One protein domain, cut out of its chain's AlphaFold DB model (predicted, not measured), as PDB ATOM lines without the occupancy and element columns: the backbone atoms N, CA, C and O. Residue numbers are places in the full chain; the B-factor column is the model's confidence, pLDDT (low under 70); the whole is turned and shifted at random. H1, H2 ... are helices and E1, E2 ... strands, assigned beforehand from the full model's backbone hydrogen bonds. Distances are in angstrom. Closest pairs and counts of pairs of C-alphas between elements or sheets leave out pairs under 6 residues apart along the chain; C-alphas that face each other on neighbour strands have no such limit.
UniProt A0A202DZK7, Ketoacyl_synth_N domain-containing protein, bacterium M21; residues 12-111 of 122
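AT A GLANCE: This is residues 12 to 111 of the 122 residues of the protein "Ketoacyl_synth_N domain-containing protein" of bacterium M21 (UniProt A0A202DZK7). The model is open: H1 and the two-strand hairpin of E1 and E2 lie away from H3 and H4, which run roughly end to end, with short H2 near H3. From H3, residues 76 to 98 fold back to H4. The printed part has 100 residues with H1, E1, E2, H2, H3, H4 in order, class mixed; it is loose, radius of gyration of the C-alphas 17.9 A, spanning 57 by 38 by 24 A.

HOW THE PARTS SIT: H1, residues 12 to 19, touches no helix. E1, residues 25 to 30, and E2, residues 34 to 39, form an antiparallel hairpin at 144 degrees; N 28 and O 36, 2.9 A apart, are within hydrogen-bond range. H2, residues 51 to 56, and H3, residues 59 to 75, are close but not clearly touching; their closest C-alphas, Val 54 and Ser 62, are 6.6 A apart. H4, residues 99 to 110, is only just apart from H3, closest 8.3 A. Every O i to N i+4 pair is within hydrogen-bond range in H1, H2 and H3, and 7 of 8 in H4.

IN THESE COORDINATES: H1 begins at C-alpha 12 (237.707, 173.040, 216.509). H3 measures 24.2 A, H4 17.4 A; H4 ends at C-alpha 110 (282.581, 163.526, 216.500).

THE WHOLE: The printed part has no cut. E2 to H2 and H3 to H4 are long links. Residues 96 to 111 have pLDDT under 70.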
ATOM      1  N   PRO A  12     238.174 171.653 216.492       94.56
ATOM      2  CA  PRO A  12     237.707 173.040 216.509       94.56
ATOM      3  C   PRO A  12     238.777 174.045 216.070       94.56
ATOM      4  O   PRO A  12     238.543 174.812 215.137       94.56
ATOM      5  N   GLU A  13     239.958 173.984 216.685       95.31
ATOM      6  CA  GLU A  13     241.079 174.884 216.403       95.31
ATOM      7  C   GLU A  13     241.571 174.738 214.961       95.31
ATOM      8  O   GLU A  13     241.726 175.728 214.248       95.31
ATOM      9  N   PHE A  14     241.756 173.496 214.499       95.56
ATOM     10  CA  PHE A  14     242.158 173.224 213.122       95.56
ATOM     11  C   PHE A  14     241.162 173.811 212.119       95.56
ATOM     12  O   PHE A  14     241.567 174.450 211.151       95.56
ATOM     13  N   ARG A  15     239.855 173.629 212.351       96.25
ATOM     14  CA  ARG A  15     238.810 174.141 211.458       96.25
ATOM     15  C   ARG A  15     238.787 175.665 211.428       96.25
ATOM     16  O   ARG A  15     238.677 176.236 210.349       96.25
ATOM     17  N   GLU A  16     238.855 176.306 212.588       97.69
ATOM     18  CA  GLU A  16     238.893 177.764 212.690       97.69
ATOM     19  C   GLU A  16     240.092 178.332 211.927       97.69
ATOM     20  O   GLU A  16     239.935 179.200 211.071       97.69
ATOM     21  N   ASN A  17     241.279 177.780 212.172       97.19
ATOM     22  CA  ASN A  17     242.511 178.241 211.547       97.19
ATOM     23  C   ASN A  17     242.552 177.949 210.042       97.19
ATOM     24  O   ASN A  17     243.093 178.753 209.286       97.19
ATOM     25  N   LEU A  18     241.944 176.845 209.598       96.50
ATOM     26  CA  LEU A  18     241.800 176.523 208.179       96.50
ATOM     27  C   LEU A  18     240.898 177.535 207.463       96.50
ATOM     28  O   LEU A  18     241.246 178.006 206.386       96.50
ATOM     29  N   LEU A  19     239.756 177.887 208.063       97.81
ATOM     30  CA  LEU A  19     238.835 178.890 207.512       97.81
ATOM     31  C   LEU A  19     239.422 180.306 207.552       97.81
ATOM     32  O   LEU A  19     239.057 181.138 206.729       97.81
ATOM     33  N   ALA A  20     240.329 180.569 208.492       97.62
ATOM     34  CA  ALA A  20     241.094 181.807 208.585       97.62
ATOM     35  C   ALA A  20     242.361 181.815 207.705       97.62
ATOM     36  O   ALA A  20     243.184 182.716 207.855       97.62
ATOM     37  N   GLU A  21     242.544 180.813 206.835       96.12
ATOM     38  CA  GLU A  21     243.680 180.692 205.908       96.12
ATOM     39  C   GLU A  21     245.056 180.759 206.594       96.12
ATOM     40  O   GLU A  21     246.046 181.223 206.024       96.12
ATOM     41  N   LYS A  22     245.152 180.281 207.842       95.44
ATOM     42  CA  LYS A  22     246.429 180.267 208.557       95.44
ATOM     43  C   LYS A  22     247.383 179.254 207.934       95.44
ATOM     44  O   LYS A  22     247.013 178.126 207.608       95.44
ATOM     45  N   PHE A  23     248.645 179.651 207.836       90.44
ATOM     46  CA  PHE A  23     249.724 178.826 207.312       90.44
ATOM     47  C   PHE A  23     250.591 178.301 208.459       90.44
ATOM     48  O   PHE A  23     251.032 179.076 209.302       90.44
ATOM     49  N   GLY A  24     250.823 176.987 208.501       88.94
ATOM     50  CA  GLY A  24     251.544 176.316 209.596       88.94
ATOM     51  C   GLY A  24     252.905 175.740 209.205       88.94
ATOM     52  O   GLY A  24     253.434 174.885 209.906       88.94
ATOM     53  N   VAL A  25     253.466 176.131 208.061       92.06
ATOM     54  CA  VAL A  25     254.807 175.672 207.679       92.06
ATOM     55  C   VAL A  25     255.841 176.538 208.385       92.06
ATOM     56  O   VAL A  25     255.796 177.762 208.308       92.06
ATOM     57  N   SER A  26     256.787 175.882 209.044       88.56
ATOM     58  CA  SER A  26     257.967 176.495 209.644       88.56
ATOM     59  C   SER A  26     259.224 176.003 208.927       88.56
ATOM     60  O   SER A  26     259.148 175.192 208.009       88.56
ATOM     61  N   THR A  27     260.395 176.480 209.325       90.62
ATOM     62  CA  THR A  27     261.681 175.947 208.863       90.62
ATOM     63  C   THR A  27     262.254 174.986 209.895       90.62
ATOM     64  O   THR A  27     262.237 175.271 211.090       90.62
ATOM     65  N   THR A  28     262.780 173.852 209.444       86.56
ATOM     66  CA  THR A  28     263.554 172.911 210.261       86.56
ATOM     67  C   THR A  28     264.900 172.669 209.607       86.56
ATOM     68  O   THR A  28     264.973 172.451 208.399       86.56
ATOM     69  N   ASP A  29     265.949 172.685 210.420       86.50
ATOM     70  CA  ASP A  29     267.286 172.299 209.994       86.50
ATOM     71  C   ASP A  29     267.457 170.784 210.130       86.50
ATOM     72  O   ASP A  29     267.353 170.225 211.226       86.50
ATOM     73  N   LEU A  30     267.685 170.106 209.008       82.00
ATOM     74  CA  LEU A  30     267.967 168.675 208.975       82.00
ATOM     75  C   LEU A  30     269.457 168.462 208.729       82.00
ATOM     76  O   LEU A  30     269.983 168.849 207.694       82.00
ATOM     77  N   ARG A  31     270.132 167.764 209.646       73.69
ATOM     78  CA  ARG A  31     271.602 167.641 209.726       73.69
ATOM     79  C   ARG A  31     272.335 167.293 208.413       73.69
ATOM     80  O   ARG A  31     273.481 167.695 208.254       73.69
ATOM     81  N   TYR A  32     271.711 166.565 207.483       77.56
ATOM     82  CA  TYR A  32     272.316 166.170 206.195       77.56
ATOM     83  C   TYR A  32     271.692 166.824 204.958       77.56
ATOM     84  O   TYR A  32     272.138 166.561 203.844       77.56
ATOM     85  N   ILE A  33     270.660 167.646 205.138       84.50
ATOM     86  CA  ILE A  33     269.927 168.284 204.037       84.50
ATOM     87  C   ILE A  33     269.978 169.816 204.151       84.50
ATOM     88  O   ILE A  33     269.985 170.511 203.138       84.50
ATOM     89  N   GLY A  34     270.083 170.341 205.372       88.06
ATOM     90  CA  GLY A  34     270.034 171.757 205.708       88.06
ATOM     91  C   GLY A  34     268.621 172.235 206.040       88.06
ATOM     92  O   GLY A  34     267.715 171.446 206.326       88.06
ATOM     93  N   ASN A  35     268.438 173.554 205.978       92.38
ATOM     94  CA  ASN A  35     267.175 174.216 206.281       92.38
ATOM     95  C   ASN A  35     266.113 173.935 205.218       92.38
ATOM     96  O   ASN A  35     266.271 174.295 204.050       92.38
ATOM     97  N   LEU A  36     264.996 173.356 205.647       91.50
ATOM     98  CA  LEU A  36     263.863 173.023 204.796       91.50
ATOM     99  C   LEU A  36     262.543 173.503 205.411       91.50
ATOM    100  O   LEU A  36     262.403 173.519 206.637       91.50
ATOM    101  N   PRO A  37     261.546 173.856 204.583       92.00
ATOM    102  CA  PRO A  37     260.190 174.073 205.060       92.00
ATOM    103  C   PRO A  37     259.570 172.751 205.542       92.00
ATOM    104  O   PRO A  37     259.591 171.748 204.830       92.00
ATOM    105  N   ALA A  38     258.990 172.753 206.741       89.62
ATOM    106  CA  ALA A  38     258.358 171.607 207.379       89.62
ATOM    107  C   ALA A  38     257.082 172.018 208.131       89.62
ATOM    108  O   ALA A  38     257.030 173.048 208.805       89.62
ATOM    109  N   GLY A  39     256.044 171.186 208.044       89.38
ATOM    110  CA  GLY A  39     254.848 171.315 208.873       89.38
ATOM    111  C   GLY A  39     255.090 170.702 210.249       89.38
ATOM    112  O   GLY A  39     254.907 169.498 210.424       89.38
ATOM    113  N   ILE A  40     255.515 171.515 211.214       88.44
ATOM    114  CA  ILE A  40     255.805 171.061 212.580       88.44
ATOM    115  C   ILE A  40     254.519 171.117 213.405       88.44
ATOM    116  O   ILE A  40     253.859 172.149 213.460       88.44
ATOM    117  N   CYS A  41     254.166 170.009 214.050       90.94
ATOM    118  CA  CYS A  41     253.035 169.952 214.973       90.94
ATOM    119  C   CYS A  41     253.519 170.235 216.401       90.94
ATOM    120  O   CYS A  41     254.415 169.539 216.880       90.94
ATOM    121  N   ASP A  42     252.919 171.213 217.079       90.31
ATOM    122  CA  ASP A  42     253.284 171.616 218.445       90.31
ATOM    123  C   ASP A  42     252.213 171.173 219.449       90.31
ATOM    124  O   ASP A  42     251.337 171.946 219.831       90.31
ATOM    125  N   TYR A  43     252.237 169.894 219.829       94.00
ATOM    126  CA  TYR A  43     251.294 169.308 220.784       94.00
ATOM    127  C   TYR A  43     251.987 168.942 222.099       94.00
ATOM    128  O   TYR A  43     253.157 168.553 222.128       94.00
ATOM    129  N   ASP A  44     251.236 168.977 223.203       94.69
ATOM    130  CA  ASP A  44     251.740 168.500 224.491       94.69
ATOM    131  C   ASP A  44     251.808 166.964 224.519       94.69
ATOM    132  O   ASP A  44     250.836 166.266 224.829       94.69
ATOM    133  N   ALA A  45     252.998 166.435 224.235       93.06
ATOM    134  CA  ALA A  45     253.299 165.007 224.302       93.06
ATOM    135  C   ALA A  45     253.098 164.401 225.705       93.06
ATOM    136  O   ALA A  45     252.896 163.191 225.829       93.06
ATOM    137  N   THR A  46     253.132 165.218 226.764       96.00
ATOM    138  CA  THR A  46     252.968 164.774 228.156       96.00
ATOM    139  C   THR A  46     251.525 164.778 228.649       96.00
ATOM    140  O   THR A  46     251.252 164.249 229.726       96.00
ATOM    141  N   LYS A  47     250.581 165.275 227.841       95.69
ATOM    142  CA  LYS A  47     249.152 165.308 228.182       95.69
ATOM    143  C   LYS A  47     248.590 163.923 228.525       95.69
ATOM    144  O   LYS A  47     247.805 163.784 229.459       95.69
ATOM    145  N   TYR A  48     249.018 162.896 227.786       95.81
ATOM    146  CA  TYR A  48     248.539 161.512 227.930       95.81
ATOM    147  C   TYR A  48     249.643 160.503 228.262       95.81
ATOM    148  O   TYR A  48     249.374 159.314 228.412       95.81
ATOM    149  N   GLN A  49     250.890 160.959 228.386       95.06
ATOM    150  CA  GLN A  49     252.049 160.103 228.621       95.06
ATOM    151  C   GLN A  49     252.948 160.699 229.696       95.06
ATOM    152  O   GLN A  49     253.120 161.912 229.796       95.06
ATOM    153  N   LYS A  50     253.609 159.847 230.482       95.62
ATOM    154  CA  LYS A  50     254.624 160.331 231.420       95.62
ATOM    155  C   LYS A  50     255.867 160.746 230.638       95.62
ATOM    156  O   LYS A  50     256.224 160.118 229.646       95.62
ATOM    157  N   ARG A  51     256.623 161.719 231.156       93.56
ATOM    158  CA  ARG A  51     257.909 162.156 230.564       93.56
ATOM    159  C   ARG A  51     258.884 161.001 230.290       93.56
ATOM    160  O   ARG A  51     259.644 161.049 229.330       93.56
ATOM    161  N   LYS A  52     258.872 159.963 231.136       93.06
ATOM    162  CA  LYS A  52     259.685 158.751 230.943       93.06
ATOM    163  C   LYS A  52     259.284 157.989 229.678       93.06
ATOM    164  O   LYS A  52     260.171 157.511 228.979       93.06
ATOM    165  N   ASP A  53     257.990 157.889 229.406       92.06
ATOM    166  CA  ASP A  53     257.450 157.139 228.273       92.06
ATOM    167  C   ASP A  53     257.667 157.921 226.977       92.06
ATOM    168  O   ASP A  53     258.173 157.358 226.014       92.06
ATOM    169  N   VAL A  54     257.451 159.243 227.004       91.25
ATOM    170  CA  VAL A  54     257.765 160.142 225.878       91.25
ATOM    171  C   VAL A  54     259.234 160.032 225.463       91.25
ATOM    172  O   VAL A  54     259.528 159.936 224.280       91.25
ATOM    173  N   ARG A  55     260.169 159.983 226.426       87.81
ATOM    174  CA  ARG A  55     261.610 159.873 226.134       87.81
ATOM    175  C   ARG A  55     262.009 158.533 225.509       87.81
ATOM    176  O   ARG A  55     263.004 158.477 224.801       87.81
ATOM    177  N   ARG A  56     261.298 157.451 225.832       88.69
ATOM    178  CA  ARG A  56     261.584 156.102 225.304       88.69
ATOM    179  C   ARG A  56     260.799 155.795 224.029       88.69
ATOM    180  O   ARG A  56     261.104 154.822 223.353       88.69
ATOM    181  N   GLY A  57     259.747 156.563 223.762       85.56
ATOM    182  CA  GLY A  57     258.886 156.412 222.602       85.56
ATOM    183  C   GLY A  57     259.440 157.107 221.366       85.56
ATOM    184  O   GLY A  57     260.392 157.883 221.417       85.56
ATOM    185  N   THR A  58     258.798 156.844 220.234       89.38
ATOM    186  CA  THR A  58     259.096 157.534 218.978       89.38
ATOM    187  C   THR A  58     258.203 158.766 218.807       89.38
ATOM    188  O   THR A  58     257.077 158.779 219.318       89.38
ATOM    189  N   PRO A  59     258.631 159.783 218.036       87.12
ATOM    190  CA  PRO A  59     257.777 160.926 217.712       87.12
ATOM    191  C   PRO A  59     256.445 160.509 217.072       87.12
ATOM    192  O   PRO A  59     255.389 160.998 217.471       87.12
ATOM    193  N   ALA A  60     256.479 159.543 216.144       90.81
ATOM    194  CA  ALA A  60     255.281 158.999 215.507       90.81
ATOM    195  C   ALA A  60     254.344 158.312 216.516       90.81
ATOM    196  O   ALA A  60     253.131 158.511 216.471       90.81
ATOM    197  N   GLY A  61     254.900 157.541 217.459       91.88
ATOM    198  CA  GLY A  61     254.126 156.912 218.528       91.88
ATOM    199  C   GLY A  61     253.491 157.937 219.465       91.88
ATOM    200  O   GLY A  61     252.318 157.815 219.808       91.88
ATOM    201  N   SER A  62     254.230 158.989 219.818       93.00
ATOM    202  CA  SER A  62     253.723 160.066 220.669       93.00
ATOM    203  C   SER A  62     252.554 160.818 220.016       93.00
ATOM    204  O   SER A  62     251.536 161.053 220.669       93.00
ATOM    205  N   ILE A  63     252.642 161.102 218.709       94.06
ATOM    206  CA  ILE A  63     251.541 161.695 217.931       94.06
ATOM    207  C   ILE A  63     250.333 160.754 217.901       94.06
ATOM    208  O   ILE A  63     249.203 161.190 218.130       94.06
ATOM    209  N   ALA A  64     250.558 159.463 217.638       94.56
ATOM    210  CA  ALA A  64     249.488 158.473 217.567       94.56
ATOM    211  C   ALA A  64     248.728 158.360 218.896       94.56
ATOM    212  O   ALA A  64     247.498 158.343 218.896       94.56
ATOM    213  N   ILE A  65     249.442 158.343 220.026       94.81
ATOM    214  CA  ILE A  65     248.835 158.300 221.362       94.81
ATOM    215  C   ILE A  65     248.019 159.566 221.617       94.81
ATOM    216  O   ILE A  65     246.864 159.469 222.028       94.81
ATOM    217  N   TYR A  66     248.576 160.743 221.321       96.06
ATOM    218  CA  TYR A  66     247.856 162.005 221.466       96.06
ATOM    219  C   TYR A  66     246.543 162.005 220.670       96.06
ATOM    220  O   TYR A  66     245.466 162.197 221.237       96.06
ATOM    221  N   CYS A  67     246.613 161.699 219.372       95.81
ATOM    222  CA  CYS A  67     245.449 161.705 218.488       95.81
ATOM    223  C   CYS A  67     244.414 160.648 218.886       95.81
ATOM    224  O   CYS A  67     243.216 160.916 218.833       95.81
ATOM    225  N   ALA A  68     244.850 159.458 219.308       94.81
ATOM    226  CA  ALA A  68     243.942 158.417 219.774       94.81
ATOM    227  C   ALA A  68     243.165 158.878 221.014       94.81
ATOM    228  O   ALA A  68     241.945 158.744 221.051       94.81
ATOM    229  N   HIS A  69     243.836 159.477 222.001       94.00
ATOM    230  CA  HIS A  69     243.173 159.967 223.210       94.00
ATOM    231  C   HIS A  69     242.193 161.114 222.931       94.00
ATOM    232  O   HIS A  69     241.066 161.071 223.428       94.00
ATOM    233  N   GLU A  70     242.571 162.083 222.095       95.06
ATOM    234  CA  GLU A  70     241.655 163.140 221.638       95.06
ATOM    235  C   GLU A  70     240.442 162.546 220.903       95.06
ATOM    236  O   GLU A  70     239.300 162.932 221.145       95.06
ATOM    237  N   ALA A  71     240.663 161.543 220.044       94.00
ATOM    238  CA  ALA A  71     239.591 160.885 219.306       94.00
ATOM    239  C   ALA A  71     238.616 160.157 220.231       94.00
ATOM    240  O   ALA A  71     237.405 160.246 220.019       94.00
ATOM    241  N   MET A  72     239.139 159.465 221.244       91.50
ATOM    242  CA  MET A  72     238.330 158.780 222.246       91.50
ATOM    243  C   MET A  72     237.523 159.774 223.080       91.50
ATOM    244  O   MET A  72     236.332 159.544 223.285       91.50
ATOM    245  N   ALA A  73     238.121 160.895 223.491       90.69
ATOM    246  CA  ALA A  73     237.419 161.945 224.224       90.69
ATOM    247  C   ALA A  73     236.262 162.544 223.402       90.69
ATOM    248  O   ALA A  73     235.149 162.683 223.908       90.69
ATOM    249  N   ASP A  74     236.492 162.821 222.117       91.81
ATOM    250  CA  ASP A  74     235.466 163.359 221.216       91.81
ATOM    251  C   ASP A  74     234.371 162.334 220.865       91.81
ATOM    252  O   ASP A  74     233.214 162.697 220.662       91.81
ATOM    253  N   SER A  75     234.700 161.037 220.846       90.81
ATOM    254  CA  SER A  75     233.741 159.972 220.511       90.81
ATOM    255  C   SER A  75     232.586 159.834 221.509       90.81
ATOM    256  O   SER A  75     231.560 159.246 221.169       90.81
ATOM    257  N   LYS A  76     232.755 160.343 222.741       88.12
ATOM    258  CA  LYS A  76     231.816 160.177 223.867       88.12
ATOM    259  C   LYS A  76     231.428 158.712 224.126       88.12
ATOM    260  O   LYS A  76     230.365 158.440 224.681       88.12
ATOM    261  N   LEU A  77     232.281 157.771 223.717       86.94
ATOM    262  CA  LEU A  77     232.082 156.350 223.964       86.94
ATOM    263  C   LEU A  77     232.345 156.033 225.434       86.94
ATOM    264  O   LEU A  77     233.366 156.427 226.000       86.94
ATOM    265  N   ASP A  78     231.450 155.252 226.026       84.88
ATOM    266  CA  ASP A  78     231.676 154.665 227.337       84.88
ATOM    267  C   ASP A  78     232.427 153.332 227.195       84.88
ATOM    268  O   ASP A  78     231.882 152.291 226.826       84.88
ATOM    269  N   LEU A  79     233.718 153.365 227.514       78.88
ATOM    270  CA  LEU A  79     234.598 152.198 227.476       78.88
ATOM    271  C   LEU A  79     234.216 151.095 228.476       78.88
ATOM    272  O   LEU A  79     234.731 149.981 228.362       78.88
ATOM    273  N   GLY A  80     233.354 151.388 229.456       80.19
ATOM    274  CA  GLY A  80     232.802 150.394 230.374       80.19
ATOM    275  C   GLY A  80     231.720 149.523 229.732       80.19
ATOM    276  O   GLY A  80     231.601 148.348 230.075       80.19
ATOM    277  N   THR A  81     230.968 150.068 228.773       81.38
ATOM    278  CA  THR A  81     229.879 149.364 228.075       81.38
ATOM    279  C   THR A  81     230.313 148.792 226.731       81.38
ATOM    280  O   THR A  81     229.803 147.754 226.299       81.38
ATOM    281  N   VAL A  82     231.298 149.411 226.076       79.50
ATOM    282  CA  VAL A  82     231.878 148.874 224.845       79.50
ATOM    283  C   VAL A  82     232.800 147.699 225.180       79.50
ATOM    284  O   VAL A  82     233.887 147.852 225.735       79.50
ATOM    285  N   GLY A  83     232.369 146.490 224.815       80.00
ATOM    286  CA  GLY A  83     233.157 145.276 225.013       80.00
ATOM    287  C   GLY A  83     234.515 145.367 224.314       80.00
ATOM    288  O   GLY A  83     234.580 145.460 223.090       80.00
ATOM    289  N   ARG A  84     235.606 145.284 225.085       83.25
ATOM    290  CA  ARG A  84     236.988 145.384 224.572       83.25
ATOM    291  C   ARG A  84     237.314 144.366 223.478       83.25
ATOM    292  O   ARG A  84     238.091 144.674 222.589       83.25
ATOM    293  N   SER A  85     236.675 143.196 223.494       89.75
ATOM    294  CA  SER A  85     236.811 142.167 222.451       89.75
ATOM    295  C   SER A  85     236.260 142.581 221.082       89.75
ATOM    296  O   SER A  85     236.555 141.929 220.087       89.75
ATOM    297  N   LYS A  86     235.457 143.649 221.025       87.69
ATOM    298  CA  LYS A  86     234.882 144.211 219.796       87.69
ATOM    299  C   LYS A  86     235.608 145.477 219.331       87.69
ATOM    300  O   LYS A  86     235.196 146.070 218.339       87.69
ATOM    301  N   MET A  87     236.653 145.905 220.041       86.69
ATOM    302  CA  MET A  87     237.453 147.077 219.691       86.69
ATOM    303  C   MET A  87     238.814 146.643 219.161       86.69
ATOM    304  O   MET A  87     239.538 145.894 219.813       86.69
ATOM    305  N   GLY A  88     239.157 147.140 217.977       89.88
ATOM    306  CA  GLY A  88     240.462 146.947 217.354       89.88
ATOM    307  C   GLY A  88     241.177 148.276 217.154       89.88
ATOM    308  O   GLY A  88     240.547 149.332 217.101       89.88
ATOM    309  N   VAL A  89     242.499 148.212 217.021       91.12
ATOM    310  CA  VAL A  89     243.348 149.359 216.696       91.12
ATOM    311  C   VAL A  89     244.052 149.059 215.383       91.12
ATOM    312  O   VAL A  89     244.685 148.015 215.239       91.12
ATOM    313  N   PHE A  90     243.945 149.980 214.432       92.62
ATOM    314  CA  PHE A  90     244.664 149.918 213.169       92.62
ATOM    315  C   PHE A  90     245.434 151.219 212.981       92.62
ATOM    316  O   PHE A  90     244.848 152.300 213.019       92.62
ATOM    317  N   ILE A  91     246.751 151.111 212.818       89.50
ATOM    318  CA  ILE A  91     247.652 152.257 212.695       89.50
ATOM    319  C   ILE A  91     248.462 152.076 211.418       89.50
ATOM    320  O   ILE A  91     249.187 151.094 211.268       89.50
ATOM    321  N   GLY A  92     248.345 153.043 210.510       90.38
ATOM    322  CA  GLY A  92     249.220 153.169 209.353       90.38
ATOM    323  C   GLY A  92     250.316 154.186 209.643       90.38
ATOM    324  O   GLY A  92     250.017 155.340 209.940       90.38
ATOM    325  N   ILE A  93     251.576 153.771 209.542       86.94
ATOM    326  CA  ILE A  93     252.735 154.665 209.586       86.94
ATOM    327  C   ILE A  93     253.642 154.372 208.396       86.94
ATOM    328  O   ILE A  93     253.870 153.215 208.053       86.94
ATOM    329  N   THR A  94     254.166 155.419 207.765       85.19
ATOM    330  CA  THR A  94     255.181 155.291 206.708       85.19
ATOM    331  C   THR A  94     256.578 155.077 207.295       85.19
ATOM    332  O   THR A  94     257.418 154.429 206.679       85.19
ATOM    333  N   GLY A  95     256.816 155.569 208.514       77.19
ATOM    334  CA  GLY A  95     258.029 155.344 209.289       77.19
ATOM    335  C   GLY A  95     257.857 155.823 210.727       77.19
ATOM    336  O   GLY A  95     257.093 156.746 211.000       77.19
ATOM    337  N   HIS A  96     258.559 155.189 211.664       69.38
ATOM    338  CA  HIS A  96     258.518 155.564 213.082       69.38
ATOM    339  C   HIS A  96     259.581 156.613 213.464       69.38
ATOM    340  O   HIS A  96     259.575 157.099 214.590       69.38
ATOM    341  N   GLY A  97     260.480 156.966 212.538       56.28
ATOM    342  CA  GLY A  97     261.657 157.803 212.786       56.28
ATOM    343  C   GLY A  97     262.798 157.016 213.444       56.28
ATOM    344  O   GLY A  97     262.590 156.305 214.425       56.28
ATOM    345  N   ASN A  98     264.016 157.140 212.910       56.56
ATOM    346  CA  ASN A  98     265.236 156.590 213.512       56.56
ATOM    347  C   ASN A  98     265.889 157.643 214.424       56.56
ATOM    348  O   ASN A  98     266.973 158.131 214.125       56.56
ATOM    349  N   VAL A  99     265.235 158.015 215.527       53.06
ATOM    350  CA  VAL A  99     265.805 159.001 216.473       53.06
ATOM    351  C   VAL A  99     267.072 158.464 217.159       53.06
ATOM    352  O   VAL A  99     268.006 159.221 217.422       53.06
ATOM    353  N   GLU A 100     267.149 157.151 217.388       50.19
ATOM    354  CA  GLU A 100     268.296 156.546 218.078       50.19
ATOM    355  C   GLU A 100     269.541 156.452 217.176       50.19
ATOM    356  O   GLU A 100     270.639 156.769 217.621       50.19
ATOM    357  N   ARG A 101     269.392 156.153 215.875       45.62
ATOM    358  CA  ARG A 101     270.549 155.872 215.001       45.62
ATOM    359  C   ARG A 101     271.289 157.127 214.512       45.62
ATOM    360  O   ARG A 101     272.505 157.092 214.371       45.62
ATOM    361  N   GLU A 102     270.604 158.242 214.256       49.41
ATOM    362  CA  GLU A 102     271.276 159.468 213.774       49.41
ATOM    363  C   GLU A 102     272.065 160.191 214.873       49.41
ATOM    364  O   GLU A 102     273.101 160.799 214.601       49.41
ATOM    365  N   THR A 103     271.598 160.094 216.118       53.38
ATOM    366  CA  THR A 103     272.298 160.644 217.284       53.38
ATOM    367  C   THR A 103     273.537 159.809 217.609       53.38
ATOM    368  O   THR A 103     274.612 160.356 217.833       53.38
ATOM    369  N   GLU A 104     273.414 158.482 217.556       47.75
ATOM    370  CA  GLU A 104     274.510 157.548 217.824       47.75
ATOM    371  C   GLU A 104     275.602 157.600 216.736       47.75
ATOM    372  O   GLU A 104     276.784 157.704 217.057       47.75
ATOM    373  N   ILE A 105     275.230 157.669 215.449       51.81
ATOM    374  CA  ILE A 105     276.192 157.853 214.342       51.81
ATOM    375  C   ILE A 105     276.888 159.223 214.411       51.81
ATOM    376  O   ILE A 105     278.065 159.330 214.062       51.81
ATOM    377  N   ALA A 106     276.191 160.276 214.848       53.69
ATOM    378  CA  ALA A 106     276.803 161.591 215.023       53.69
ATOM    379  C   ALA A 106     277.827 161.603 216.164       53.69
ATOM    380  O   ALA A 106     278.932 162.100 215.965       53.69
ATOM    381  N   ASN A 107     277.506 160.971 217.296       54.38
ATOM    382  CA  ASN A 107     278.441 160.839 218.411       54.38
ATOM    383  C   ASN A 107     279.696 160.037 218.015       54.38
ATOM    384  O   ASN A 107     280.793 160.385 218.427       54.38
ATOM    385  N   ILE A 108     279.574 159.010 217.166       54.03
ATOM    386  CA  ILE A 108     280.733 158.230 216.688       54.03
ATOM    387  C   ILE A 108     281.611 159.043 215.714       54.03
ATOM    388  O   ILE A 108     282.836 158.917 215.731       54.03
ATOM    389  N   LYS A 109     281.014 159.903 214.873       53.62
ATOM    390  CA  LYS A 109     281.759 160.763 213.932       53.62
ATOM    391  C   LYS A 109     282.472 161.940 214.604       53.62
ATOM    392  O   LYS A 109     283.483 162.393 214.079       53.62
ATOM    393  N   GLU A 110     281.966 162.429 215.734       54.00
ATOM    394  CA  GLU A 110     282.581 163.526 216.500       54.00
ATOM    395  C   GLU A 110     283.805 163.065 217.325       54.00
ATOM    396  O   GLU A 110     284.621 163.890 217.723       54.00
ATOM    397  N   PHE A 111     283.986 161.747 217.501       54.25
ATOM    398  CA  PHE A 111     285.085 161.118 218.257       54.25
ATOM    399  C   PHE A 111     285.981 160.191 217.410       54.25
ATOM    400  O   PHE A 111     286.505 159.200 217.914       54.25
TER     401      PHE A 111